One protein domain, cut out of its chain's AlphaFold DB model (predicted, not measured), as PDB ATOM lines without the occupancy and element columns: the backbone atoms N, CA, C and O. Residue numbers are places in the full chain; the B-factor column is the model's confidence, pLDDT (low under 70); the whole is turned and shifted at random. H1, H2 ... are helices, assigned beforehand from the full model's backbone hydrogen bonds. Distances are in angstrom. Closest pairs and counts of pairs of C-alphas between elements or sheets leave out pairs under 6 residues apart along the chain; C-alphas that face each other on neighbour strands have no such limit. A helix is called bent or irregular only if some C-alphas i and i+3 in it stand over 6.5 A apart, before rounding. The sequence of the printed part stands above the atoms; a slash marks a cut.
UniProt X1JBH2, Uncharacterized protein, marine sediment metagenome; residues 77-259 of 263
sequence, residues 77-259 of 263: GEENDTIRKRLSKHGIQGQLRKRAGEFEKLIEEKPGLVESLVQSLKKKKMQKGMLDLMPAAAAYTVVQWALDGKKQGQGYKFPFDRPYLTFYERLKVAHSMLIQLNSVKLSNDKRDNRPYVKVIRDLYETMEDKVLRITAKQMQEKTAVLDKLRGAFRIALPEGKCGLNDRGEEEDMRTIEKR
ATOM      1  N   GLY A  77      49.293 -19.218 -41.645       98.38
ATOM      2  CA  GLY A  77      49.005 -18.597 -40.351       98.38
ATOM      3  C   GLY A  77      48.328 -17.237 -40.503       98.38
ATOM      4  O   GLY A  77      47.263 -17.003 -39.925       98.38
ATOM      5  N   GLU A  78      48.857 -16.368 -41.371       98.38
ATOM      6  CA  GLU A  78      48.288 -15.040 -41.632       98.38
ATOM      7  C   GLU A  78      46.854 -15.102 -42.178       98.38
ATOM      8  O   GLU A  78      45.979 -14.336 -41.747       98.38
ATOM      9  N   GLU A  79      46.577 -16.023 -43.105       98.69
ATOM     10  CA  GLU A  79      45.232 -16.221 -43.634       98.69
ATOM     11  C   GLU A  79      44.267 -16.726 -42.565       98.69
ATOM     12  O   GLU A  79      43.170 -16.176 -42.426       98.69
ATOM     13  N   ASN A  80      44.664 -17.735 -41.785       98.31
ATOM     14  CA  ASN A  80      43.852 -18.263 -40.692       98.31
ATOM     15  C   ASN A  80      43.480 -17.154 -39.697       98.31
ATOM     16  O   ASN A  80      42.322 -17.005 -39.290       98.31
ATOM     17  N   ASP A  81      44.462 -16.324 -39.360       98.50
ATOM     18  CA  ASP A  81      44.313 -15.247 -38.401       98.50
ATOM     19  C   ASP A  81      43.443 -14.104 -38.952       98.50
ATOM     20  O   ASP A  81      42.599 -13.534 -38.248       98.50
ATOM     21  N   THR A  82      43.558 -13.827 -40.252       98.81
ATOM     22  CA  THR A  82      42.683 -12.904 -40.980       98.81
ATOM     23  C   THR A  82      41.241 -13.411 -41.008       98.81
ATOM     24  O   THR A  82      40.334 -12.665 -40.632       98.81
ATOM     25  N   ILE A  83      40.999 -14.678 -41.361       98.69
ATOM     26  CA  ILE A  83      39.660 -15.293 -41.355       98.69
ATOM     27  C   ILE A  83      39.038 -15.187 -39.959       98.69
ATOM     28  O   ILE A  83      37.911 -14.700 -39.819       98.69
ATOM     29  N   ARG A  84      39.785 -15.557 -38.910       98.31
ATOM     30  CA  ARG A  84      39.354 -15.428 -37.509       98.31
ATOM     31  C   ARG A  84      38.930 -14.000 -37.177       98.31
ATOM     32  O   ARG A  84      37.847 -13.798 -36.614       98.31
ATOM     33  N   LYS A  85      39.756 -13.005 -37.520       98.69
ATOM     34  CA  LYS A  85      39.475 -11.579 -37.271       98.69
ATOM     35  C   LYS A  85      38.235 -11.105 -38.029       98.69
ATOM     36  O   LYS A  85      37.388 -10.448 -37.428       98.69
ATOM     37  N   ARG A  86      38.071 -11.466 -39.307       98.56
ATOM     38  CA  ARG A  86      36.895 -11.080 -40.113       98.56
ATOM     39  C   ARG A  86      35.606 -11.706 -39.582       98.56
ATOM     40  O   ARG A  86      34.640 -10.985 -39.359       98.56
ATOM     41  N   LEU A  87      35.602 -13.007 -39.286       98.38
ATOM     42  CA  LEU A  87      34.444 -13.688 -38.687       98.38
ATOM     43  C   LEU A  87      34.052 -13.075 -37.335       98.38
ATOM     44  O   LEU A  87      32.868 -12.917 -37.041       98.38
ATOM     45  N   SER A  88      35.050 -12.706 -36.524       97.81
ATOM     46  CA  SER A  88      34.831 -12.054 -35.228       97.81
ATOM     47  C   SER A  88      34.281 -10.638 -35.395       97.81
ATOM     48  O   SER A  88      33.348 -10.270 -34.688       97.81
ATOM     49  N   LYS A  89      34.797  -9.872 -36.366       98.00
ATOM     50  CA  LYS A  89      34.320  -8.523 -36.708       98.00
ATOM     51  C   LYS A  89      32.835  -8.513 -37.076       98.00
ATOM     52  O   LYS A  89      32.117  -7.626 -36.636       98.00
ATOM     53  N   HIS A  90      32.374  -9.506 -37.838       97.88
ATOM     54  CA  HIS A  90      30.951  -9.658 -38.178       97.88
ATOM     55  C   HIS A  90      30.094 -10.161 -37.009       97.88
ATOM     56  O   HIS A  90      28.868 -10.176 -37.092       97.88
ATOM     57  N   GLY A  91      30.709 -10.649 -35.927       97.62
ATOM     58  CA  GLY A  91      29.989 -11.224 -34.789       97.62
ATOM     59  C   GLY A  91      29.095 -12.411 -35.165       97.62
ATOM     60  O   GLY A  91      28.172 -12.740 -34.417       97.62
ATOM     61  N   ILE A  92      29.341 -13.056 -36.314       98.06
ATOM     62  CA  ILE A  92      28.385 -13.983 -36.939       98.06
ATOM     63  C   ILE A  92      28.059 -15.174 -36.040       98.06
ATOM     64  O   ILE A  92      26.913 -15.598 -35.936       98.06
ATOM     65  N   GLN A  93      29.046 -15.663 -35.287       97.25
ATOM     66  CA  GLN A  93      28.840 -16.734 -34.317       97.25
ATOM     67  C   GLN A  93      27.825 -16.343 -33.230       97.25
ATOM     68  O   GLN A  93      26.999 -17.165 -32.837       97.25
ATOM     69  N   GLY A  94      27.882 -15.103 -32.735       97.81
ATOM     70  CA  GLY A  94      26.940 -14.600 -31.735       97.81
ATOM     71  C   GLY A  94      25.531 -14.459 -32.307       97.81
ATOM     72  O   GLY A  94      24.569 -14.900 -31.677       97.81
ATOM     73  N   GLN A  95      25.418 -13.926 -33.527       97.94
ATOM     74  CA  GLN A  95      24.140 -13.801 -34.236       97.94
ATOM     75  C   GLN A  95      23.478 -15.172 -34.439       97.94
ATOM     76  O   GLN A  95      22.323 -15.368 -34.064       97.94
ATOM     77  N   LEU A  96      24.237 -16.156 -34.928       98.12
ATOM     78  CA  LEU A  96      23.750 -17.517 -35.136       98.12
ATOM     79  C   LEU A  96      23.347 -18.214 -33.832       98.12
ATOM     80  O   LEU A  96      22.290 -18.835 -33.784       98.12
ATOM     81  N   ARG A  97      24.123 -18.073 -32.749       97.94
ATOM     82  CA  ARG A  97      23.743 -18.618 -31.430       97.94
ATOM     83  C   ARG A  97      22.437 -18.021 -30.917       97.94
ATOM     84  O   ARG A  97      21.596 -18.750 -30.399       97.94
ATOM     85  N   LYS A  98      22.244 -16.713 -31.100       98.06
ATOM     86  CA  LYS A  98      20.982 -16.051 -30.762       98.06
ATOM     87  C   LYS A  98      19.821 -16.638 -31.568       98.06
ATOM     88  O   LYS A  98      18.784 -16.941 -30.988       98.06
ATOM     89  N   ARG A  99      19.992 -16.837 -32.882       97.19
ATOM     90  CA  ARG A  99      18.966 -17.462 -33.736       97.19
ATOM     91  C   ARG A  99      18.657 -18.893 -33.337       97.19
ATOM     92  O   ARG A  99      17.485 -19.237 -33.268       97.19
ATOM     93  N   ALA A 100      19.677 -19.688 -33.032       96.50
ATOM     94  CA  ALA A 100      19.486 -21.042 -32.539       96.50
ATOM     95  C   ALA A 100      18.606 -21.049 -31.280       96.50
ATOM     96  O   ALA A 100      17.595 -21.737 -31.272       96.50
ATOM     97  N   GLY A 101      18.905 -20.204 -30.285       96.38
ATOM     98  CA  GLY A 101      18.077 -20.093 -29.080       96.38
ATOM     99  C   GLY A 101      16.662 -19.549 -29.334       96.38
ATOM    100  O   GLY A 101      15.714 -19.974 -28.680       96.38
ATOM    101  N   GLU A 102      16.480 -18.625 -30.289       94.62
ATOM    102  CA  GLU A 102      15.140 -18.177 -30.716       94.62
ATOM    103  C   GLU A 102      14.324 -19.335 -31.314       94.62
ATOM    104  O   GLU A 102      13.140 -19.470 -31.013       94.62
ATOM    105  N   PHE A 103      14.934 -20.155 -32.173       92.69
ATOM    106  CA  PHE A 103      14.247 -21.268 -32.831       92.69
ATOM    107  C   PHE A 103      14.005 -22.445 -31.890       92.69
ATOM    108  O   PHE A 103      12.947 -23.057 -31.968       92.69
ATOM    109  N   GLU A 104      14.935 -22.721 -30.980       91.25
ATOM    110  CA  GLU A 104      14.794 -23.738 -29.936       91.25
ATOM    111  C   GLU A 104      13.562 -23.482 -29.070       91.25
ATOM    112  O   GLU A 104      12.703 -24.350 -28.971       91.25
ATOM    113  N   LYS A 105      13.384 -22.250 -28.577       90.00
ATOM    114  CA  LYS A 105      12.186 -21.871 -27.809       90.00
ATOM    115  C   LYS A 105      10.891 -22.086 -28.591       90.00
ATOM    116  O   LYS A 105       9.938 -22.639 -28.057       90.00
ATOM    117  N   LEU A 106      10.864 -21.708 -29.873       85.00
ATOM    118  CA  LEU A 106       9.693 -21.925 -30.736       85.00
ATOM    119  C   LEU A 106       9.367 -23.415 -30.932       85.00
ATOM    120  O   LEU A 106       8.208 -23.763 -31.162       85.00
ATOM    121  N   ILE A 107      10.383 -24.278 -30.889       83.31
ATOM    122  CA  ILE A 107      10.236 -25.732 -30.990       83.31
ATOM    123  C   ILE A 107       9.748 -26.308 -29.651       83.31
ATOM    124  O   ILE A 107       8.814 -27.109 -29.640       83.31
ATOM    125  N   GLU A 108      10.337 -25.878 -28.534       83.00
ATOM    126  CA  GLU A 108      10.002 -26.333 -27.175       83.00
ATOM    127  C   GLU A 108       8.592 -25.927 -26.730       83.00
ATOM    128  O   GLU A 108       7.919 -26.701 -26.052       83.00
ATOM    129  N   GLU A 109       8.096 -24.763 -27.159       79.50
ATOM    130  CA  GLU A 109       6.732 -24.283 -26.879       79.50
ATOM    131  C   GLU A 109       5.624 -25.181 -27.477       79.50
ATOM    132  O   GLU A 109       4.439 -24.977 -27.204       79.50
ATOM    133  N   LYS A 110       5.979 -26.197 -28.277       71.38
ATOM    134  CA  LYS A 110       5.051 -27.191 -28.837       71.38
ATOM    135  C   LYS A 110       5.534 -28.625 -28.568       71.38
ATOM    136  O   LYS A 110       5.945 -29.325 -29.504       71.38
ATOM    137  N   PRO A 111       5.457 -29.094 -27.307       63.69
ATOM    138  CA  PRO A 111       5.808 -30.467 -26.957       63.69
ATOM    139  C   PRO A 111       4.933 -31.449 -27.755       63.69
ATOM    140  O   PRO A 111       3.716 -31.279 -27.843       63.69
ATOM    141  N   GLY A 112       5.556 -32.445 -28.391       67.31
ATOM    142  CA  GLY A 112       4.896 -33.364 -29.329       67.31
ATOM    143  C   GLY A 112       5.317 -33.210 -30.797       67.31
ATOM    144  O   GLY A 112       4.823 -33.948 -31.650       67.31
ATOM    145  N   LEU A 113       6.214 -32.267 -31.127       68.12
ATOM    146  CA  LEU A 113       6.731 -32.088 -32.492       68.12
ATOM    147  C   LEU A 113       7.429 -33.351 -33.014       68.12
ATOM    148  O   LEU A 113       7.183 -33.776 -34.142       68.12
ATOM    149  N   VAL A 114       8.290 -33.955 -32.193       68.50
ATOM    150  CA  VAL A 114       9.047 -35.160 -32.556       68.50
ATOM    151  C   VAL A 114       8.087 -36.328 -32.771       68.50
ATOM    152  O   VAL A 114       8.155 -37.007 -33.794       68.50
ATOM    153  N   GLU A 115       7.118 -36.510 -31.877       71.94
ATOM    154  CA  GLU A 115       6.068 -37.517 -32.004       71.94
ATOM    155  C   GLU A 115       5.208 -37.283 -33.255       71.94
ATOM    156  O   GLU A 115       4.903 -38.230 -33.984       71.94
ATOM    157  N   SER A 116       4.854 -36.031 -33.550       68.31
ATOM    158  CA  SER A 116       4.092 -35.637 -34.741       68.31
ATOM    159  C   SER A 116       4.876 -35.870 -36.035       68.31
ATOM    160  O   SER A 116       4.312 -36.369 -37.016       68.31
ATOM    161  N   LEU A 117       6.186 -35.603 -36.040       69.81
ATOM    162  CA  LEU A 117       7.090 -35.915 -37.148       69.81
ATOM    163  C   LEU A 117       7.175 -37.426 -37.370       69.81
ATOM    164  O   LEU A 117       6.945 -37.894 -38.484       69.81
ATOM    165  N   VAL A 118       7.435 -38.199 -36.312       73.06
ATOM    166  CA  VAL A 118       7.502 -39.666 -36.373       73.06
ATOM    167  C   VAL A 118       6.180 -40.241 -36.879       73.06
ATOM    168  O   VAL A 118       6.178 -41.111 -37.752       73.06
ATOM    169  N   GLN A 119       5.041 -39.741 -36.397       74.94
ATOM    170  CA  GLN A 119       3.731 -40.155 -36.898       74.94
ATOM    171  C   GLN A 119       3.503 -39.753 -38.357       74.94
ATOM    172  O   GLN A 119       2.924 -40.537 -39.106       74.94
ATOM    173  N   SER A 120       3.949 -38.568 -38.776       72.06
ATOM    174  CA  SER A 120       3.813 -38.092 -40.158       72.06
ATOM    175  C   SER A 120       4.657 -38.918 -41.131       72.06
ATOM    176  O   SER A 120       4.169 -39.277 -42.203       72.06
ATOM    177  N   LEU A 121       5.880 -39.293 -40.737       76.81
ATOM    178  CA  LEU A 121       6.747 -40.208 -41.488       76.81
ATOM    179  C   LEU A 121       6.125 -41.607 -41.584       76.81
ATOM    180  O   LEU A 121       6.010 -42.152 -42.681       76.81
ATOM    181  N   LYS A 122       5.634 -42.156 -40.461       79.56
ATOM    182  CA  LYS A 122       4.936 -43.456 -40.427       79.56
ATOM    183  C   LYS A 122       3.682 -43.470 -41.304       79.56
ATOM    184  O   LYS A 122       3.430 -44.449 -41.998       79.56
ATOM    185  N   LYS A 123       2.899 -42.386 -41.291       78.81
ATOM    186  CA  LYS A 123       1.646 -42.252 -42.053       78.81
ATOM    187  C   LYS A 123       1.852 -41.734 -43.485       78.81
ATOM    188  O   LYS A 123       0.864 -41.579 -44.198       78.81
ATOM    189  N   LYS A 124       3.095 -41.436 -43.897       76.75
ATOM    190  CA  LYS A 124       3.455 -40.792 -45.182       76.75
ATOM    191  C   LYS A 124       2.595 -39.559 -45.513       76.75
ATOM    192  O   LYS A 124       2.326 -39.270 -46.676       76.75
ATOM    193  N   LYS A 125       2.136 -38.839 -44.488       72.19
ATOM    194  CA  LYS A 125       1.245 -37.682 -44.622       72.19
ATOM    195  C   LYS A 125       1.617 -36.644 -43.577       72.19
ATOM    196  O   LYS A 125       1.583 -36.930 -42.383       72.19
ATOM    197  N   MET A 126       1.957 -35.442 -44.033       65.31
ATOM    198  CA  MET A 126       2.303 -34.334 -43.147       65.31
ATOM    199  C   MET A 126       1.051 -33.725 -42.521       65.31
ATOM    200  O   MET A 126       0.082 -33.410 -43.212       65.31
ATOM    201  N   GLN A 127       1.074 -33.558 -41.199       66.75
ATOM    202  CA  GLN A 127       0.030 -32.840 -40.472       66.75
ATOM    203  C   GLN A 127       0.256 -31.324 -40.567       66.75
ATOM    204  O   GLN A 127       1.396 -30.863 -40.558       66.75
ATOM    205  N   LYS A 128      -0.826 -30.536 -40.613       66.31
ATOM    206  CA  LYS A 128      -0.765 -29.073 -40.787       66.31
ATOM    207  C   LYS A 128       0.092 -28.376 -39.721       66.31
ATOM    208  O   LYS A 128       0.964 -27.599 -40.071       66.31
ATOM    209  N   GLY A 129      -0.068 -28.744 -38.447       64.81
ATOM    210  CA  GLY A 129       0.736 -28.173 -37.358       64.81
ATOM    211  C   GLY A 129       2.239 -28.467 -37.454       64.81
ATOM    212  O   GLY A 129       3.032 -27.729 -36.879       64.81
ATOM    213  N   MET A 130       2.641 -29.507 -38.200       67.06
ATOM    214  CA  MET A 130       4.047 -29.797 -38.489       67.06
ATOM    215  C   MET A 130       4.595 -28.866 -39.580       67.06
ATOM    216  O   MET A 130       5.717 -28.385 -39.455       67.06
ATOM    217  N   LEU A 131       3.804 -28.570 -40.621       70.12
ATOM    218  CA  LEU A 131       4.207 -27.661 -41.706       70.12
ATOM    219  C   LEU A 131       4.565 -26.265 -41.173       70.12
ATOM    220  O   LEU A 131       5.555 -25.692 -41.619       70.12
ATOM    221  N   ASP A 132       3.841 -25.787 -40.159       72.50
ATOM    222  CA  ASP A 132       4.054 -24.467 -39.550       72.50
ATOM    223  C   ASP A 132       5.373 -24.365 -38.744       72.50
ATOM    224  O   ASP A 132       5.865 -23.270 -38.480       72.50
ATOM    225  N   LEU A 133       5.951 -25.496 -38.318       76.50
ATOM    226  CA  LEU A 133       7.156 -25.556 -37.468       76.50
ATOM    227  C   LEU A 133       8.410 -26.006 -38.213       76.50
ATOM    228  O   LEU A 133       9.524 -25.706 -37.776       76.50
ATOM    229  N   MET A 134       8.238 -26.696 -39.342       80.94
ATOM    230  CA  MET A 134       9.336 -27.157 -40.191       80.94
ATOM    231  C   MET A 134      10.348 -26.048 -40.521       80.94
ATOM    232  O   MET A 134      11.543 -26.330 -40.435       80.94
ATOM    233  N   PRO A 135       9.947 -24.792 -40.810       88.12
ATOM    234  CA  PRO A 135      10.912 -23.730 -41.065       88.12
ATOM    235  C   PRO A 135      11.827 -23.394 -39.888       88.12
ATOM    236  O   PRO A 135      13.026 -23.197 -40.080       88.12
ATOM    237  N   ALA A 136      11.293 -23.353 -38.665       89.19
ATOM    238  CA  ALA A 136      12.093 -23.085 -37.473       89.19
ATOM    239  C   ALA A 136      13.028 -24.261 -37.157       89.19
ATOM    240  O   ALA A 136      14.212 -24.041 -36.910       89.19
ATOM    241  N   ALA A 137      12.526 -25.496 -37.249       88.62
ATOM    242  CA  ALA A 137      13.318 -26.706 -37.033       88.62
ATOM    243  C   ALA A 137      14.454 -26.845 -38.057       88.62
ATOM    244  O   ALA A 137      15.608 -27.029 -37.678       88.62
ATOM    245  N   ALA A 138      14.164 -26.676 -39.349       91.12
ATOM    246  CA  ALA A 138      15.177 -26.745 -40.398       91.12
ATOM    247  C   ALA A 138      16.218 -25.622 -40.261       91.12
ATOM    248  O   ALA A 138      17.418 -25.885 -40.363       91.12
ATOM    249  N   ALA A 139      15.788 -24.386 -39.975       94.69
ATOM    250  CA  ALA A 139      16.709 -23.279 -39.727       94.69
ATOM    251  C   ALA A 139      17.608 -23.557 -38.512       94.69
ATOM    252  O   ALA A 139      18.817 -23.357 -38.599       94.69
ATOM    253  N   TYR A 140      17.043 -24.063 -37.410       95.56
ATOM    254  CA  TYR A 140      17.798 -24.471 -36.226       95.56
ATOM    255  C   TYR A 140      18.857 -25.522 -36.568       95.56
ATOM    256  O   TYR A 140      20.030 -25.318 -36.267       95.56
ATOM    257  N   THR A 141      18.477 -26.600 -37.260       95.25
ATOM    258  CA  THR A 141      19.406 -27.672 -37.645       95.25
ATOM    259  C   THR A 141      20.548 -27.151 -38.518       95.25
ATOM    260  O   THR A 141      21.707 -27.458 -38.249       95.25
ATOM    261  N   VAL A 142      20.251 -26.327 -39.530       97.75
ATOM    262  CA  VAL A 142      21.279 -25.742 -40.409       97.75
ATOM    263  C   VAL A 142      22.219 -24.816 -39.630       97.75
ATOM    264  O   VAL A 142      23.433 -24.858 -39.828       97.75
ATOM    265  N   VAL A 143      21.681 -24.000 -38.719       97.94
ATOM    266  CA  VAL A 143      22.476 -23.093 -37.879       97.94
ATOM    267  C   VAL A 143      23.380 -23.864 -36.914       97.94
ATOM    268  O   VAL A 143      24.561 -23.530 -36.809       97.94
ATOM    269  N   GLN A 144      22.866 -24.897 -36.240       97.38
ATOM    270  CA  GLN A 144      23.663 -25.750 -35.352       97.38
ATOM    271  C   GLN A 144      24.781 -26.455 -36.124       97.38
ATOM    272  O   GLN A 144      25.945 -26.373 -35.736       97.38
ATOM    273  N   TRP A 145      24.454 -27.040 -37.282       97.94
ATOM    274  CA  TRP A 145      25.446 -27.655 -38.159       97.94
ATOM    275  C   TRP A 145      26.543 -26.663 -38.566       97.94
ATOM    276  O   TRP A 145      27.726 -27.000 -38.518       97.94
ATOM    277  N   ALA A 146      26.190 -25.422 -38.910       97.88
ATOM    278  CA  ALA A 146      27.186 -24.404 -39.214       97.88
ATOM    279  C   ALA A 146      28.077 -24.096 -37.999       97.88
ATOM    280  O   ALA A 146      29.302 -24.130 -38.116       97.88
ATOM    281  N   LEU A 147      27.485 -23.854 -36.824       97.44
ATOM    282  CA  LEU A 147      28.205 -23.542 -35.583       97.44
ATOM    283  C   LEU A 147      29.169 -24.654 -35.146       97.44
ATOM    284  O   LEU A 147      30.267 -24.354 -34.664       97.44
ATOM    285  N   ASP A 148      28.802 -25.915 -35.356       95.69
ATOM    286  CA  ASP A 148      29.655 -27.064 -35.046       95.69
ATOM    287  C   ASP A 148      30.916 -27.137 -35.918       95.69
ATOM    288  O   ASP A 148      31.875 -27.806 -35.541       95.69
ATOM    289  N   GLY A 149      30.994 -26.379 -37.019       92.50
ATOM    290  CA  GLY A 149      32.222 -26.245 -37.808       92.50
ATOM    291  C   GLY A 149      33.408 -25.719 -36.998       92.50
ATOM    292  O   GLY A 149      34.539 -26.115 -37.251       92.50
ATOM    293  N   LYS A 150      33.166 -24.906 -35.959       90.38
ATOM    294  CA  LYS A 150      34.232 -24.429 -35.058       90.38
ATOM    295  C   LYS A 150      34.792 -25.502 -34.128       90.38
ATOM    296  O   LYS A 150      35.842 -25.284 -33.532       90.38
ATOM    297  N   LYS A 151      34.059 -26.598 -33.949       89.69
ATOM    298  CA  LYS A 151      34.481 -27.755 -33.155       89.69
ATOM    299  C   LYS A 151      35.035 -28.868 -34.044       89.69
ATOM    300  O   LYS A 151      35.512 -29.866 -33.520       89.69
ATOM    301  N   GLN A 152      34.931 -28.721 -35.367       86.81
ATOM    302  CA  GLN A 152      35.453 -29.705 -36.298       86.81
ATOM    303  C   GLN A 152      36.983 -29.647 -36.295       86.81
ATOM    304  O   GLN A 152      37.587 -28.590 -36.472       86.81
ATOM    305  N   GLY A 153      37.571 -30.815 -36.094       85.81
ATOM    306  CA  GLY A 153      38.997 -31.060 -35.980       85.81
ATOM    307  C   GLY A 153      39.196 -32.473 -35.445       85.81
ATOM    308  O   GLY A 153      38.240 -33.102 -34.987       85.81
ATOM    309  N   GLN A 154      40.421 -32.965 -35.529       87.56
ATOM    310  CA  GLN A 154      40.799 -34.304 -35.081       87.56
ATOM    311  C   GLN A 154      41.669 -34.254 -33.821       87.56
ATOM    312  O   GLN A 154      42.123 -35.286 -33.345       87.56
ATOM    313  N   GLY A 155      41.889 -33.061 -33.254       88.56
ATOM    314  CA  GLY A 155      42.654 -32.878 -32.022       88.56
ATOM    315  C   GLY A 155      44.157 -32.735 -32.249       88.56
ATOM    316  O   GLY A 155      44.913 -32.848 -31.289       88.56
ATOM    317  N   TYR A 156      44.587 -32.473 -33.485       89.81
ATOM    318  CA  TYR A 156      45.984 -32.188 -33.836       89.81
ATOM    319  C   TYR A 156      46.349 -30.708 -33.634       89.81
ATOM    320  O   TYR A 156      47.525 -30.365 -33.620       89.81
ATOM    321  N   LYS A 157      45.363 -29.827 -33.404       92.00
ATOM    322  CA  LYS A 157      45.537 -28.364 -33.294       92.00
ATOM    323  C   LYS A 157      45.967 -27.724 -34.620       92.00
ATOM    324  O   LYS A 157      46.194 -28.395 -35.623       92.00
ATOM    325  N   PHE A 158      45.997 -26.396 -34.645       93.50
ATOM    326  CA  PHE A 158      46.513 -25.640 -35.786       93.50
ATOM    327  C   PHE A 158      48.003 -25.972 -35.994       93.50
ATOM    328  O   PHE A 158      48.702 -26.106 -34.987       93.50
ATOM    329  N   PRO A 159      48.486 -26.142 -37.242       95.75
ATOM    330  CA  PRO A 159      47.840 -25.868 -38.542       95.75
ATOM    331  C   PRO A 159      47.038 -27.031 -39.158       95.75
ATOM    332  O   PRO A 159      46.452 -26.889 -40.240       95.75
ATOM    333  N   PHE A 160      47.011 -28.190 -38.500       94.94
ATOM    334  CA  PHE A 160      46.323 -29.388 -38.986       94.94
ATOM    335  C   PHE A 160      44.801 -29.242 -38.880       94.94
ATOM    336  O   PHE A 160      44.076 -29.437 -39.858       94.94
ATOM    337  N   ASP A 161      44.327 -28.826 -37.705       93.94
ATOM    338  CA  ASP A 161      42.942 -28.442 -37.457       93.94
ATOM    339  C   ASP A 161      42.724 -26.979 -37.861       93.94
ATOM    340  O   ASP A 161      43.427 -26.072 -37.411       93.94
ATOM    341  N   ARG A 162      41.712 -26.730 -38.701       95.94
ATOM    342  CA  ARG A 162      41.463 -25.418 -39.332       95.94
ATOM    343  C   ARG A 162      40.035 -24.919 -39.067       95.94
ATOM    344  O   ARG A 162      39.299 -24.609 -40.008       95.94
ATOM    345  N   PRO A 163      39.609 -24.812 -37.793       95.81
ATOM    346  CA  PRO A 163      38.204 -24.610 -37.431       95.81
ATOM    347  C   PRO A 163      37.603 -23.308 -37.978       95.81
ATOM    348  O   PRO A 163      36.394 -23.233 -38.191       95.81
ATOM    349  N   TYR A 164      38.408 -22.268 -38.216       97.81
ATOM    350  CA  TYR A 164      37.916 -21.004 -38.772       97.81
ATOM    351  C   TYR A 164      37.587 -21.101 -40.261       97.81
ATOM    352  O   TYR A 164      36.524 -20.630 -40.672       97.81
ATOM    353  N   LEU A 165      38.456 -21.743 -41.047       97.88
ATOM    354  CA  LEU A 165      38.191 -22.021 -42.457       97.88
ATOM    355  C   LEU A 165      36.966 -22.930 -42.589       97.88
ATOM    356  O   LEU A 165      36.016 -22.577 -43.284       97.88
ATOM    357  N   THR A 166      36.934 -24.029 -41.831       97.38
ATOM    358  CA  THR A 166      35.801 -24.960 -41.817       97.38
ATOM    359  C   THR A 166      34.496 -24.277 -41.419       97.38
ATOM    360  O   THR A 166      33.464 -24.485 -42.057       97.38
ATOM    361  N   PHE A 167      34.515 -23.429 -40.387       98.38
ATOM    362  CA  PHE A 167      33.332 -22.671 -39.997       98.38
ATOM    363  C   PHE A 167      32.843 -21.783 -41.142       98.38
ATOM    364  O   PHE A 167      31.668 -21.842 -41.491       98.38
ATOM    365  N   TYR A 168      33.736 -21.022 -41.779       98.56
ATOM    366  CA  TYR A 168      33.375 -20.183 -42.920       98.56
ATOM    367  C   TYR A 168      32.813 -20.990 -44.103       98.56
ATOM    368  O   TYR A 168      31.816 -20.594 -44.710       98.56
ATOM    369  N   GLU A 169      33.387 -22.151 -44.411       98.00
ATOM    370  CA  GLU A 169      32.866 -23.041 -45.450       98.00
ATOM    371  C   GLU A 169      31.459 -23.542 -45.143       98.00
ATOM    372  O   GLU A 169      30.586 -23.486 -46.016       98.00
ATOM    373  N   ARG A 170      31.197 -23.940 -43.895       98.25
ATOM    374  CA  ARG A 170      29.845 -24.313 -43.473       98.25
ATOM    375  C   ARG A 170      28.876 -23.135 -43.535       98.25
ATOM    376  O   ARG A 170      27.728 -23.340 -43.912       98.25
ATOM    377  N   LEU A 171      29.312 -21.901 -43.255       98.38
ATOM    378  CA  LEU A 171      28.468 -20.709 -43.437       98.38
ATOM    379  C   LEU A 171      28.045 -20.526 -44.902       98.38
ATOM    380  O   LEU A 171      26.873 -20.246 -45.150       98.38
ATOM    381  N   LYS A 172      28.951 -20.741 -45.872       98.19
ATOM    382  CA  LYS A 172      28.611 -20.684 -47.310       98.19
ATOM    383  C   LYS A 172      27.533 -21.707 -47.673       98.19
ATOM    384  O   LYS A 172      26.561 -21.375 -48.352       98.19
ATOM    385  N   VAL A 173      27.703 -22.947 -47.214       98.31
ATOM    386  CA  VAL A 173      26.749 -24.034 -47.475       98.31
ATOM    387  C   VAL A 173      25.411 -23.745 -46.798       98.31
ATOM    388  O   VAL A 173      24.377 -23.812 -47.455       98.31
ATOM    389  N   ALA A 174      25.420 -23.332 -45.530       98.00
ATOM    390  CA  ALA A 174      24.222 -22.960 -44.788       98.00
ATOM    391  C   ALA A 174      23.455 -21.824 -45.478       98.00
ATOM    392  O   ALA A 174      22.242 -21.920 -45.647       98.00
ATOM    393  N   HIS A 175      24.153 -20.781 -45.937       97.94
ATOM    394  CA  HIS A 175      23.548 -19.676 -46.678       97.94
ATOM    395  C   HIS A 175      22.841 -20.165 -47.952       97.94
ATOM    396  O   HIS A 175      21.679 -19.834 -48.183       97.94
ATOM    397  N   SER A 176      23.509 -21.010 -48.747       96.75
ATOM    398  CA  SER A 176      22.929 -21.592 -49.963       96.75
ATOM    399  C   SER A 176      21.721 -22.488 -49.662       96.75
ATOM    400  O   SER A 176      20.666 -22.323 -50.278       96.75
ATOM    401  N   MET A 177      21.834 -23.376 -48.669       96.62
ATOM    402  CA  MET A 177      20.744 -24.254 -48.234       96.62
ATOM    403  C   MET A 177      19.524 -23.453 -47.775       96.62
ATOM    404  O   MET A 177      18.401 -23.772 -48.150       96.62
ATOM    405  N   LEU A 178      19.722 -22.387 -46.997       95.56
ATOM    406  CA  LEU A 178      18.625 -21.549 -46.513       95.56
ATOM    407  C   LEU A 178      17.945 -20.782 -47.649       95.56
ATOM    408  O   LEU A 178      16.726 -20.645 -47.623       95.56
ATOM    409  N   ILE A 179      18.690 -20.324 -48.662       94.38
ATOM    410  CA  ILE A 179      18.104 -19.718 -49.869       94.38
ATOM    411  C   ILE A 179      17.224 -20.732 -50.609       94.38
ATOM    412  O   ILE A 179      16.106 -20.394 -51.004       94.38
ATOM    413  N   GLN A 180      17.694 -21.974 -50.765       93.12
ATOM    414  CA  GLN A 180      16.919 -23.048 -51.395       93.12
ATOM    415  C   GLN A 180      15.672 -23.403 -50.578       93.12
ATOM    416  O   GLN A 180      14.580 -23.490 -51.128       93.12
ATOM    417  N   LEU A 181      15.794 -23.541 -49.257       90.56
ATOM    418  CA  LEU A 181      14.649 -23.796 -48.380       90.56
ATOM    419  C   LEU A 181      13.637 -22.643 -48.414       90.56
ATOM    420  O   LEU A 181      12.433 -22.877 -48.408       90.56
ATOM    421  N   ASN A 182      14.115 -21.402 -48.507       89.62
ATOM    422  CA  ASN A 182      13.269 -20.219 -48.599       89.62
ATOM    423  C   ASN A 182      12.498 -20.119 -49.927       89.62
ATOM    424  O   ASN A 182      11.460 -19.455 -49.965       89.62
ATOM    425  N   SER A 183      12.966 -20.762 -51.005       87.25
ATOM    426  CA  SER A 183      12.244 -20.798 -52.286       87.25
ATOM    427  C   SER A 183      11.086 -21.804 -52.285       87.25
ATOM    428  O   SER A 183      10.128 -21.638 -53.046       87.25
ATOM    429  N   VAL A 184      11.120 -22.798 -51.391       83.12
ATOM    430  CA  VAL A 184      10.044 -23.776 -51.200       83.12
ATOM    431  C   VAL A 184       8.953 -23.180 -50.312       83.12
ATOM    432  O   VAL A 184       9.209 -22.719 -49.200       83.12
ATOM    433  N   LYS A 185       7.702 -23.213 -50.780       72.81
ATOM    434  CA  LYS A 185       6.533 -22.806 -49.988       72.81
ATOM    435  C   LYS A 185       5.853 -24.041 -49.413       72.81
ATOM    436  O   LYS A 185       5.173 -24.762 -50.137       72.81
ATOM    437  N   LEU A 186       6.058 -24.286 -48.120       67.44
ATOM    438  CA  LEU A 186       5.421 -25.398 -47.403       67.44
ATOM    439  C   LEU A 186       3.964 -25.094 -47.019       67.44
ATOM    440  O   LEU A 186       3.176 -26.019 -46.833       67.44
ATOM    441  N   SER A 187       3.588 -23.814 -46.961       65.25
ATOM    442  CA  SER A 187       2.203 -23.372 -46.806       65.25
ATOM    443  C   SER A 187       1.890 -22.158 -47.695       65.25
ATOM    444  O   SER A 187       2.767 -21.586 -48.349       65.25
ATOM    445  N   ASN A 188       0.613 -21.764 -47.717       58.75
ATOM    446  CA  ASN A 188       0.140 -20.573 -48.421       58.75
ATOM    447  C   ASN A 188       0.430 -19.252 -47.668       58.75
ATOM    448  O   ASN A 188       0.177 -18.188 -48.237       58.75
ATOM    449  N   ASP A 189       0.959 -19.278 -46.433       64.81
ATOM    450  CA  ASP A 189       1.363 -18.066 -45.705       64.81
ATOM    451  C   ASP A 189       2.832 -17.714 -46.004       64.81
ATOM    452  O   ASP A 189       3.766 -18.487 -45.788       64.81
ATOM    453  N   LYS A 190       3.058 -16.487 -46.490       58.59
ATOM    454  CA  LYS A 190       4.398 -15.942 -46.768       58.59
ATOM    455  C   LYS A 190       5.264 -15.804 -45.504       58.59
ATOM    456  O   LYS A 190       6.470 -15.595 -45.627       58.59
ATOM    457  N   ARG A 191       4.675 -15.862 -44.303       63.09
ATOM    458  CA  ARG A 191       5.375 -15.706 -43.016       63.09
ATOM    459  C   ARG A 191       6.086 -16.969 -42.541       63.09
ATOM    460  O   ARG A 191       6.951 -16.852 -41.672       63.09
ATOM    461  N   ASP A 192       5.809 -18.119 -43.140       74.38
ATOM    462  CA  ASP A 192       6.367 -19.396 -42.693       74.38
ATOM    463  C   ASP A 192       7.879 -19.473 -42.886       74.38
ATOM    464  O   ASP A 192       8.598 -19.937 -42.008       74.38
ATOM    465  N   ASN A 193       8.403 -18.892 -43.966       86.12
ATOM    466  CA  ASN A 193       9.839 -18.913 -44.254       86.12
ATOM    467  C   ASN A 193      10.634 -17.815 -43.517       86.12
ATOM    468  O   ASN A 193      11.834 -17.635 -43.745       86.12
ATOM    469  N   ARG A 194      10.000 -17.080 -42.591       89.88
ATOM    470  CA  ARG A 194      10.653 -16.022 -41.801       89.88
ATOM    471  C   ARG A 194      11.911 -16.497 -41.050       89.88
ATOM    472  O   ARG A 194      12.857 -15.704 -41.006       89.88
ATOM    473  N   PRO A 195      11.980 -17.717 -40.473       92.81
ATOM    474  CA  PRO A 195      13.211 -18.233 -39.872       92.81
ATOM    475  C   PRO A 195      14.392 -18.235 -40.849       92.81
ATOM    476  O   PRO A 195      15.466 -17.753 -40.496       92.81
ATOM    477  N   TYR A 196      14.182 -18.666 -42.097       94.75
ATOM    478  CA  TYR A 196      15.230 -18.683 -43.121       94.75
ATOM    479  C   TYR A 196      15.690 -17.272 -43.482       94.75
ATOM    480  O   TYR A 196      16.885 -16.988 -43.453       94.75
ATOM    481  N   VAL A 197      14.746 -16.361 -43.749       94.50
ATOM    482  CA  VAL A 197      15.050 -14.965 -44.114       94.50
ATOM    483  C   VAL A 197      15.865 -14.262 -43.028       94.50
ATOM    484  O   VAL A 197      16.795 -13.522 -43.346       94.50
ATOM    485  N   LYS A 198      15.550 -14.501 -41.747       95.81
ATOM    486  CA  LYS A 198      16.322 -13.953 -40.622       95.81
ATOM    487  C   LYS A 198      17.789 -14.381 -40.690       95.81
ATOM    488  O   LYS A 198      18.660 -13.523 -40.622       95.81
ATOM    489  N   VAL A 199      18.053 -15.678 -40.853       97.88
ATOM    490  CA  VAL A 199      19.427 -16.204 -40.877       97.88
ATOM    491  C   VAL A 199      20.172 -15.766 -42.141       97.88
ATOM    492  O   VAL A 199      21.329 -15.374 -42.050       97.88
ATOM    493  N   ILE A 200      19.514 -15.763 -43.306       97.81
ATOM    494  CA  ILE A 200      20.098 -15.253 -44.561       97.81
ATOM    495  C   ILE A 200      20.554 -13.801 -44.385       97.81
ATOM    496  O   ILE A 200      21.668 -13.451 -44.766       97.81
ATOM    497  N   ARG A 201      19.719 -12.961 -43.758       97.25
ATOM    498  CA  ARG A 201      20.061 -11.562 -43.492       97.25
ATOM    499  C   ARG A 201      21.246 -11.427 -42.536       97.25
ATOM    500  O   ARG A 201      22.120 -10.612 -42.804       97.25
ATOM    501  N   ASP A 202      21.282 -12.213 -41.463       98.00
ATOM    502  CA  ASP A 202      22.401 -12.195 -40.512       98.00
ATOM    503  C   ASP A 202      23.724 -12.633 -41.190       98.00
ATOM    504  O   ASP A 202      24.793 -12.127 -40.860       98.00
ATOM    505  N   LEU A 203      23.661 -13.546 -42.172       97.88
ATOM    506  CA  LEU A 203      24.822 -14.027 -42.934       97.88
ATOM    507  C   LEU A 203      25.299 -13.058 -44.023       97.88
ATOM    508  O   LEU A 203      26.455 -13.155 -44.439       97.88
ATOM    509  N   TYR A 204      24.444 -12.143 -44.486       96.75
ATOM    510  CA  TYR A 204      24.679 -11.331 -45.683       96.75
ATOM    511  C   TYR A 204      26.023 -10.589 -45.653       96.75
ATOM    512  O   TYR A 204      26.843 -10.762 -46.551       96.75
ATOM    513  N   GLU A 205      26.303  -9.831 -44.587       97.12
ATOM    514  CA  GLU A 205      27.550  -9.055 -44.480       97.12
ATOM    515  C   GLU A 205      28.799  -9.944 -44.431       97.12
ATOM    516  O   GLU A 205      29.843  -9.580 -44.971       97.12
ATOM    517  N   THR A 206      28.688 -11.138 -43.836       97.94
ATOM    518  CA  THR A 206      29.790 -12.110 -43.800       97.94
ATOM    519  C   THR A 206      30.031 -12.722 -45.181       97.94
ATOM    520  O   THR A 206      31.180 -12.931 -45.564       97.94
ATOM    521  N   MET A 207      28.970 -13.010 -45.943       97.50
ATOM    522  CA  MET A 207      29.072 -13.591 -47.289       97.50
ATOM    523  C   MET A 207      29.541 -12.579 -48.341       97.50
ATOM    524  O   MET A 207      30.210 -12.967 -49.295       97.50
ATOM    525  N   GLU A 208      29.255 -11.289 -48.155       97.44
ATOM    526  CA  GLU A 208      29.710 -10.210 -49.044       97.44
ATOM    527  C   GLU A 208      31.113  -9.678 -48.707       97.44
ATOM    528  O   GLU A 208      31.672  -8.837 -49.418       97.44
ATOM    529  N   ASP A 209      31.742 -10.193 -47.650       98.50
ATOM    530  CA  ASP A 209      33.086  -9.796 -47.262       98.50
ATOM    531  C   ASP A 209      34.143 -10.293 -48.263       98.50
ATOM    532  O   ASP A 209      34.608 -11.436 -48.221       98.50
ATOM    533  N   LYS A 210      34.567  -9.392 -49.155       98.31
ATOM    534  CA  LYS A 210      35.592  -9.660 -50.174       98.31
ATOM    535  C   LYS A 210      36.913 -10.159 -49.585       98.31
ATOM    536  O   LYS A 210      37.504 -11.070 -50.156       98.31
ATOM    537  N   VAL A 211      37.361  -9.587 -48.463       98.56
ATOM    538  CA  VAL A 211      38.633  -9.979 -47.831       98.56
ATOM    539  C   VAL A 211      38.511 -11.408 -47.324       98.56
ATOM    540  O   VAL A 211      39.315 -12.255 -47.690       98.56
ATOM    541  N   LEU A 212      37.446 -11.706 -46.576       98.50
ATOM    542  CA  LEU A 212      37.192 -13.052 -46.065       98.50
ATOM    543  C   LEU A 212      37.111 -14.094 -47.191       98.50
ATOM    544  O   LEU A 212      37.710 -15.160 -47.082       98.50
ATOM    545  N   ARG A 213      36.419 -13.781 -48.294       98.38
ATOM    546  CA  ARG A 213      36.302 -14.673 -49.459       98.38
ATOM    547  C   ARG A 213      37.646 -14.986 -50.105       98.38
ATOM    548  O   ARG A 213      37.910 -16.150 -50.397       98.38
ATOM    549  N   ILE A 214      38.453 -13.957 -50.359       98.50
ATOM    550  CA  ILE A 214      39.756 -14.100 -51.018       98.50
ATOM    551  C   ILE A 214      40.708 -14.877 -50.110       98.50
ATOM    552  O   ILE A 214      41.246 -15.897 -50.533       98.50
ATOM    553  N   THR A 215      40.829 -14.461 -48.850       98.56
ATOM    554  CA  THR A 215      41.702 -15.103 -47.863       98.56
ATOM    555  C   THR A 215      41.322 -16.565 -47.626       98.56
ATOM    556  O   THR A 215      42.194 -17.424 -47.593       98.56
ATOM    557  N   ALA A 216      40.028 -16.885 -47.517       98.44
ATOM    558  CA  ALA A 216      39.591 -18.271 -47.362       98.44
ATOM    559  C   ALA A 216      39.953 -19.140 -48.571       98.44
ATOM    560  O   ALA A 216      40.364 -20.282 -48.390       98.44
ATOM    561  N   LYS A 217      39.839 -18.607 -49.796       98.25
ATOM    562  CA  LYS A 217      40.251 -19.326 -51.008       98.25
ATOM    563  C   LYS A 217      41.765 -19.572 -51.025       98.25
ATOM    564  O   LYS A 217      42.183 -20.692 -51.296       98.25
ATOM    565  N   GLN A 218      42.561 -18.558 -50.690       98.25
ATOM    566  CA  GLN A 218      44.021 -18.676 -50.597       98.25
ATOM    567  C   GLN A 218      44.436 -19.712 -49.547       98.25
ATOM    568  O   GLN A 218      45.244 -20.593 -49.832       98.25
ATOM    569  N   MET A 219      43.834 -19.655 -48.355       98.38
ATOM    570  CA  MET A 219      44.069 -20.652 -47.313       98.38
ATOM    571  C   MET A 219      43.697 -22.047 -47.810       98.38
ATOM    572  O   MET A 219      44.479 -22.969 -47.640       98.38
ATOM    573  N   GLN A 220      42.550 -22.211 -48.475       97.75
ATOM    574  CA  GLN A 220      42.114 -23.507 -48.997       97.75
ATOM    575  C   GLN A 220      43.142 -24.112 -49.973       97.75
ATOM    576  O   GLN A 220      43.504 -25.281 -49.839       97.75
ATOM    577  N   GLU A 221      43.673 -23.317 -50.905       97.38
ATOM    578  CA  GLU A 221      44.715 -23.752 -51.850       97.38
ATOM    579  C   GLU A 221      45.996 -24.190 -51.125       97.38
ATOM    580  O   GLU A 221      46.519 -25.278 -51.371       97.38
ATOM    581  N   LYS A 222      46.457 -23.387 -50.163       97.88
ATOM    582  CA  LYS A 222      47.644 -23.669 -49.344       97.88
ATOM    583  C   LYS A 222      47.472 -24.900 -48.455       97.88
ATOM    584  O   LYS A 222      48.378 -25.717 -48.315       97.88
ATOM    585  N   THR A 223      46.285 -25.079 -47.887       96.56
ATOM    586  CA  THR A 223      45.991 -26.217 -47.015       96.56
ATOM    587  C   THR A 223      46.049 -27.554 -47.749       96.56
ATOM    588  O   THR A 223      46.495 -28.538 -47.166       96.56
ATOM    589  N   ALA A 224      45.704 -27.580 -49.042       95.69
ATOM    590  CA  ALA A 224      45.844 -28.771 -49.875       95.69
ATOM    591  C   ALA A 224      47.317 -29.169 -50.090       95.69
ATOM    592  O   ALA A 224      47.622 -30.355 -50.198       95.69
ATOM    593  N   VAL A 225      48.233 -28.195 -50.129       96.19
ATOM    594  CA  VAL A 225      49.681 -28.452 -50.202       96.19
ATOM    595  C   VAL A 225      50.165 -29.091 -48.902       96.19
ATOM    596  O   VAL A 225      50.815 -30.133 -48.946       96.19
ATOM    597  N   LEU A 226      49.777 -28.535 -47.748       96.25
ATOM    598  CA  LEU A 226      50.131 -29.130 -46.457       96.25
ATOM    599  C   LEU A 226      49.531 -30.534 -46.288       96.25
ATOM    600  O   LEU A 226      50.190 -31.406 -45.742       96.25
ATOM    601  N   ASP A 227      48.310 -30.782 -46.765       95.44
ATOM    602  CA  ASP A 227      47.672 -32.104 -46.660       95.44
ATOM    603  C   ASP A 227      48.374 -33.175 -47.497       95.44
ATOM    604  O   ASP A 227      48.511 -34.313 -47.046       95.44
ATOM    605  N   LYS A 228      48.901 -32.809 -48.669       94.88
ATOM    606  CA  LYS A 228      49.785 -33.692 -49.440       94.88
ATOM    607  C   LYS A 228      51.079 -33.986 -48.688       94.88
ATOM    608  O   LYS A 228      51.483 -35.142 -48.622       94.88
ATOM    609  N   LEU A 229      51.687 -32.966 -48.081       94.19
ATOM    610  CA  LEU A 229      52.913 -33.129 -47.304       94.19
ATOM    611  C   LEU A 229      52.682 -34.014 -46.065       94.19
ATOM    612  O   LEU A 229      53.451 -34.934 -45.816       94.19
ATOM    613  N   ARG A 230      51.564 -33.827 -45.351       92.69
ATOM    614  CA  ARG A 230      51.104 -34.717 -44.265       92.69
ATOM    615  C   ARG A 230      50.976 -36.164 -44.738       92.69
ATOM    616  O   ARG A 230      51.404 -37.073 -44.032       92.69
ATOM    617  N   GLY A 231      50.422 -36.371 -45.934       92.06
ATOM    618  CA  GLY A 231      50.322 -37.686 -46.569       92.06
ATOM    619  C   GLY A 231      51.683 -38.311 -46.889       92.06
ATOM    620  O   GLY A 231      51.881 -39.494 -46.618       92.06
ATOM    621  N   ALA A 232      52.629 -37.524 -47.410       92.12
ATOM    622  CA  ALA A 232      53.988 -37.980 -47.705       92.12
ATOM    623  C   ALA A 232      54.748 -38.379 -46.431       92.12
ATOM    624  O   ALA A 232      55.329 -39.459 -46.375       92.12
ATOM    625  N   PHE A 233      54.662 -37.552 -45.386       89.94
ATOM    626  CA  PHE A 233      55.285 -37.802 -44.085       89.94
ATOM    627  C   PHE A 233      54.545 -38.830 -43.216       89.94
ATOM    628  O   PHE A 233      55.092 -39.240 -42.195       89.94
ATOM    629  N   ARG A 234      53.313 -39.221 -43.580       88.50
ATOM    630  CA  ARG A 234      52.411 -40.066 -42.770       88.50
ATOM    631  C   ARG A 234      52.144 -39.522 -41.365       88.50
ATOM    632  O   ARG A 234      51.998 -40.275 -40.408       88.50
ATOM    633  N   ILE A 235      52.051 -38.202 -41.236       87.94
ATOM    634  CA  ILE A 235      51.862 -37.539 -39.942       87.94
ATOM    635  C   ILE A 235      50.558 -36.776 -39.927       87.94
ATOM    636  O   ILE A 235      50.288 -35.975 -40.825       87.94
ATOM    637  N   ALA A 236      49.787 -37.003 -38.858       87.75
ATOM    638  CA  ALA A 236      48.491 -36.382 -38.638       87.75
ATOM    639  C   ALA A 236      47.661 -36.442 -39.923       87.75
ATOM    640  O   ALA A 236      47.335 -35.402 -40.485       87.75
ATOM    641  N   LEU A 237      47.396 -37.636 -40.459       88.81
ATOM    642  CA  LEU A 237      46.733 -37.772 -41.759       88.81
ATOM    643  C   LEU A 237      45.381 -37.026 -41.781       88.81
ATOM    644  O   LEU A 237      44.716 -36.946 -40.743       88.81
ATOM    645  N   PRO A 238      44.947 -36.457 -42.923       84.38
ATOM    646  CA  PRO A 238      43.660 -35.758 -43.022       84.38
ATOM    647  C   PRO A 238      42.453 -36.592 -42.550       84.38
ATOM    648  O   PRO A 238      41.506 -36.058 -41.969       84.38
ATOM    649  N   GLU A 239      42.507 -37.902 -42.776       83.62
ATOM    650  CA  GLU A 239      41.536 -38.916 -42.357       83.62
ATOM    651  C   GLU A 239      41.743 -39.441 -40.925       83.62
ATOM    652  O   GLU A 239      40.863 -40.129 -40.393       83.62
ATOM    653  N   GLY A 240      42.874 -39.108 -40.297       79.88
ATOM    654  CA  GLY A 240      43.232 -39.513 -38.941       79.88
ATOM    655  C   GLY A 240      42.257 -38.969 -37.897       79.88
ATOM    656  O   GLY A 240      41.633 -37.927 -38.085       79.88
ATOM    657  N   LYS A 241      42.093 -39.694 -36.784       81.19
ATOM    658  CA  LYS A 241      41.140 -39.349 -35.706       81.19
ATOM    659  C   LYS A 241      41.744 -39.416 -34.305       81.19
ATOM    660  O   LYS A 241      41.023 -39.295 -33.317       81.19
ATOM    661  N   CYS A 242      43.049 -39.653 -34.218       81.31
ATOM    662  CA  CYS A 242      43.727 -39.933 -32.955       81.31
ATOM    663  C   CYS A 242      44.280 -38.666 -32.286       81.31
ATOM    664  O   CYS A 242      44.700 -38.717 -31.129       81.31
ATOM    665  N   GLY A 243      44.256 -37.524 -32.982       85.12
ATOM    666  CA  GLY A 243      44.793 -36.261 -32.484       85.12
ATOM    667  C   GLY A 243      46.247 -36.401 -32.040       85.12
ATOM    668  O   GLY A 243      47.007 -37.183 -32.596       85.12
ATOM    669  N   LEU A 244      46.642 -35.692 -30.984       80.75
ATOM    670  CA  LEU A 244      48.000 -35.802 -30.429       80.75
ATOM    671  C   LEU A 244      48.372 -37.199 -29.888       80.75
ATOM    672  O   LEU A 244      49.536 -37.412 -29.567       80.75
ATOM    673  N   ASN A 245      47.419 -38.131 -29.792       75.25
ATOM    674  CA  ASN A 245      47.658 -39.516 -29.368       75.25
ATOM    675  C   ASN A 245      47.826 -40.471 -30.564       75.25
ATOM    676  O   ASN A 245      47.694 -41.686 -30.420       75.25
ATOM    677  N   ASP A 246      48.036 -39.928 -31.762       74.06
ATOM    678  CA  ASP A 246      48.309 -40.709 -32.958       74.06
ATOM    679  C   ASP A 246      49.659 -41.422 -32.837       74.06
ATOM    680  O   ASP A 246      50.703 -40.785 -32.689       74.06
ATOM    681  N   ARG A 247      49.621 -42.756 -32.884       68.56
ATOM    682  CA  ARG A 247      50.813 -43.612 -32.803       68.56
ATOM    683  C   ARG A 247      51.543 -43.725 -34.146       68.56
ATOM    684  O   ARG A 247      52.589 -44.365 -34.199       68.56
ATOM    685  N   GLY A 248      51.016 -43.096 -35.199       68.81
ATOM    686  CA  GLY A 248      51.504 -43.242 -36.563       68.81
ATOM    687  C   GLY A 248      51.088 -44.574 -37.190       68.81
ATOM    688  O   GLY A 248      50.472 -45.428 -36.550       68.81
ATOM    689  N   GLU A 249      51.419 -44.740 -38.468       68.94
ATOM    690  CA  GLU A 249      51.267 -46.010 -39.183       68.94
ATOM    691  C   GLU A 249      52.605 -46.761 -39.233       68.94
ATOM    692  O   GLU A 249      53.670 -46.146 -39.294       68.94
ATOM    693  N   GLU A 250      52.552 -48.096 -39.239       70.44
ATOM    694  CA  GLU A 250      53.727 -48.945 -39.459       70.44
ATOM    695  C   GLU A 250      54.136 -48.892 -40.942       70.44
ATOM    696  O   GLU A 250      53.742 -49.733 -41.749       70.44
ATOM    697  N   GLU A 251      54.911 -47.876 -41.322       78.62
ATOM    698  CA  GLU A 251      55.519 -47.765 -42.649       78.62
ATOM    699  C   GLU A 251      57.023 -47.484 -42.524       78.62
ATOM    700  O   GLU A 251      57.471 -46.754 -41.640       78.62
ATOM    701  N   ASP A 252      57.824 -48.109 -43.389       84.12
ATOM    702  CA  ASP A 252      59.284 -47.994 -43.334       84.12
ATOM    703  C   ASP A 252      59.761 -46.596 -43.764       84.12
ATOM    704  O   ASP A 252      59.257 -46.012 -44.730       84.12
ATOM    705  N   MET A 253      60.799 -46.093 -43.087       83.62
ATOM    706  CA  MET A 253      61.368 -44.762 -43.322       83.62
ATOM    707  C   MET A 253      61.784 -44.516 -44.777       83.62
ATOM    708  O   MET A 253      61.621 -43.397 -45.248       83.62
ATOM    709  N   ARG A 254      62.242 -45.530 -45.528       88.56
ATOM    710  CA  ARG A 254      62.615 -45.370 -46.950       88.56
ATOM    711  C   ARG A 254      61.412 -45.080 -47.837       88.56
ATOM    712  O   ARG A 254      61.531 -44.428 -48.870       88.56
ATOM    713  N   THR A 255      60.247 -45.602 -47.460       88.50
ATOM    714  CA  THR A 255      59.003 -45.348 -48.193       88.50
ATOM    715  C   THR A 255      58.532 -43.922 -47.943       88.50
ATOM    716  O   THR A 255      58.104 -43.256 -48.884       88.50
ATOM    717  N   ILE A 256      58.654 -43.444 -46.701       87.81
ATOM    718  CA  ILE A 256      58.381 -42.048 -46.341       87.81
ATOM    719  C   ILE A 256      59.357 -41.118 -47.075       87.81
ATOM    720  O   ILE A 256      58.913 -40.200 -47.755       87.81
ATOM    721  N   GLU A 257      60.662 -41.400 -47.022       90.19
ATOM    722  CA  GLU A 257      61.717 -40.647 -47.717       90.19
ATOM    723  C   GLU A 257      61.406 -40.494 -49.209       90.19
ATOM    724  O   GLU A 257      61.271 -39.375 -49.697       90.19
ATOM    725  N   LYS A 258      61.152 -41.608 -49.908       92.56
ATOM    726  CA  LYS A 258      60.815 -41.591 -51.335       92.56
ATOM    727  C   LYS A 258      59.593 -40.718 -51.648       92.56
ATOM    728  O   LYS A 258      59.592 -39.990 -52.634       92.56
ATOM    729  N   ARG A 259      58.538 -40.783 -50.829       92.06
ATOM    730  CA  ARG A 259      57.321 -39.973 -51.038       92.06
ATOM    731  C   ARG A 259      57.566 -38.488 -50.805       92.06
ATOM    732  O   ARG A 259      56.938 -37.670 -51.467       92.06
TER     733      ARG A 259
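This is residues 77 to 259 of the 263 residues of an uncharacterized protein of marine sediment metagenome (UniProt X1JBH2). The longest helix, H8, slants away from one end of an up-and-down bundle of four helices, H2, H5, H6 and H7, with H1 packed on its residues 211 to 219 and little H9 folded back onto its last residues. At the bundle's other end lie the small helices H3 and H4. The printed part has 183 residues with nine named helices, H1 to H9 in order along the chain, and no named strand; the class is all helix. The whole is loose, with a radius of gyration of the C-alphas of 20.9 A, and elongated, spanning 66 by 40 by 24 A.

H8, residues 210 to 233, is 34.9 A long and runs from C-alpha 210 at (35.592, -9.660, -50.174) to C-alpha 233 at (55.285, -37.802, -44.085). H6, residues 163 to 183, is 30.2 A long; H5, residues 134 to 151, 26.1 A; H2, residues 92 to 108, 24.2 A. H7, residues 194 to 207, is irregular: C-alphas 202 and 205 are 7.2 A apart. H1, residues 77 to 89, begins at C-alpha 77 (49.005, -18.597, -40.351). H3 is residues 113 to 122, H4 residues 128 to 131 and H9 residues 253 to 259.

H8 touches H1 at a steep tilt of 39 degrees, opposite ways; the closest C-alphas, of Glu 79 and Thr 215, are 5.6 A apart. With residues 216 to 220 alone H8 touches the hub, H6, which touches four helices; the closest C-alphas are those of Leu 165 and Ala 216, 6.3 A. H5 and H6 form a hairpin at a shallow tilt of 13 degrees, with the C-alphas of Gly 149 and Phe 167 4.3 A apart. H6 and H7 form another hairpin, at a steep tilt of 42 degrees, closest at Leu 178 and Tyr 196, whose C-alphas are 5.6 A apart. H2 touches H5, closest at the C-alphas of Ala 100 and Tyr 140, 5.3 A, and is apart from H6. H3 and H4 only just touch, with 3 pairs of C-alphas within 8 A, the closest being those of Ser 116 and Met 130, 6.9 A. H8 and H9 form a hairpin, with the C-alphas of Ala 232 and Arg 259 5.1 A apart. Every O i to N i+4 pair is within hydrogen-bond range in H1, H2, H3, H6 and H9, against 11 of 14 in H5, 8 of 10 in H7 and 19 of 20 in H8; H4 is too short for such a pair.

The C-alphas farthest apart, of Asn 188 and Arg 254, are 67.2 A apart. The printed part has no cut. The links H5 to H6 and H8 to H9 are long. The mean pLDDT of the printed part is 88.8, with residues 111 to 114, 116 to 117, 126 to 130, 186 to 191 and 247 to 249 under 70.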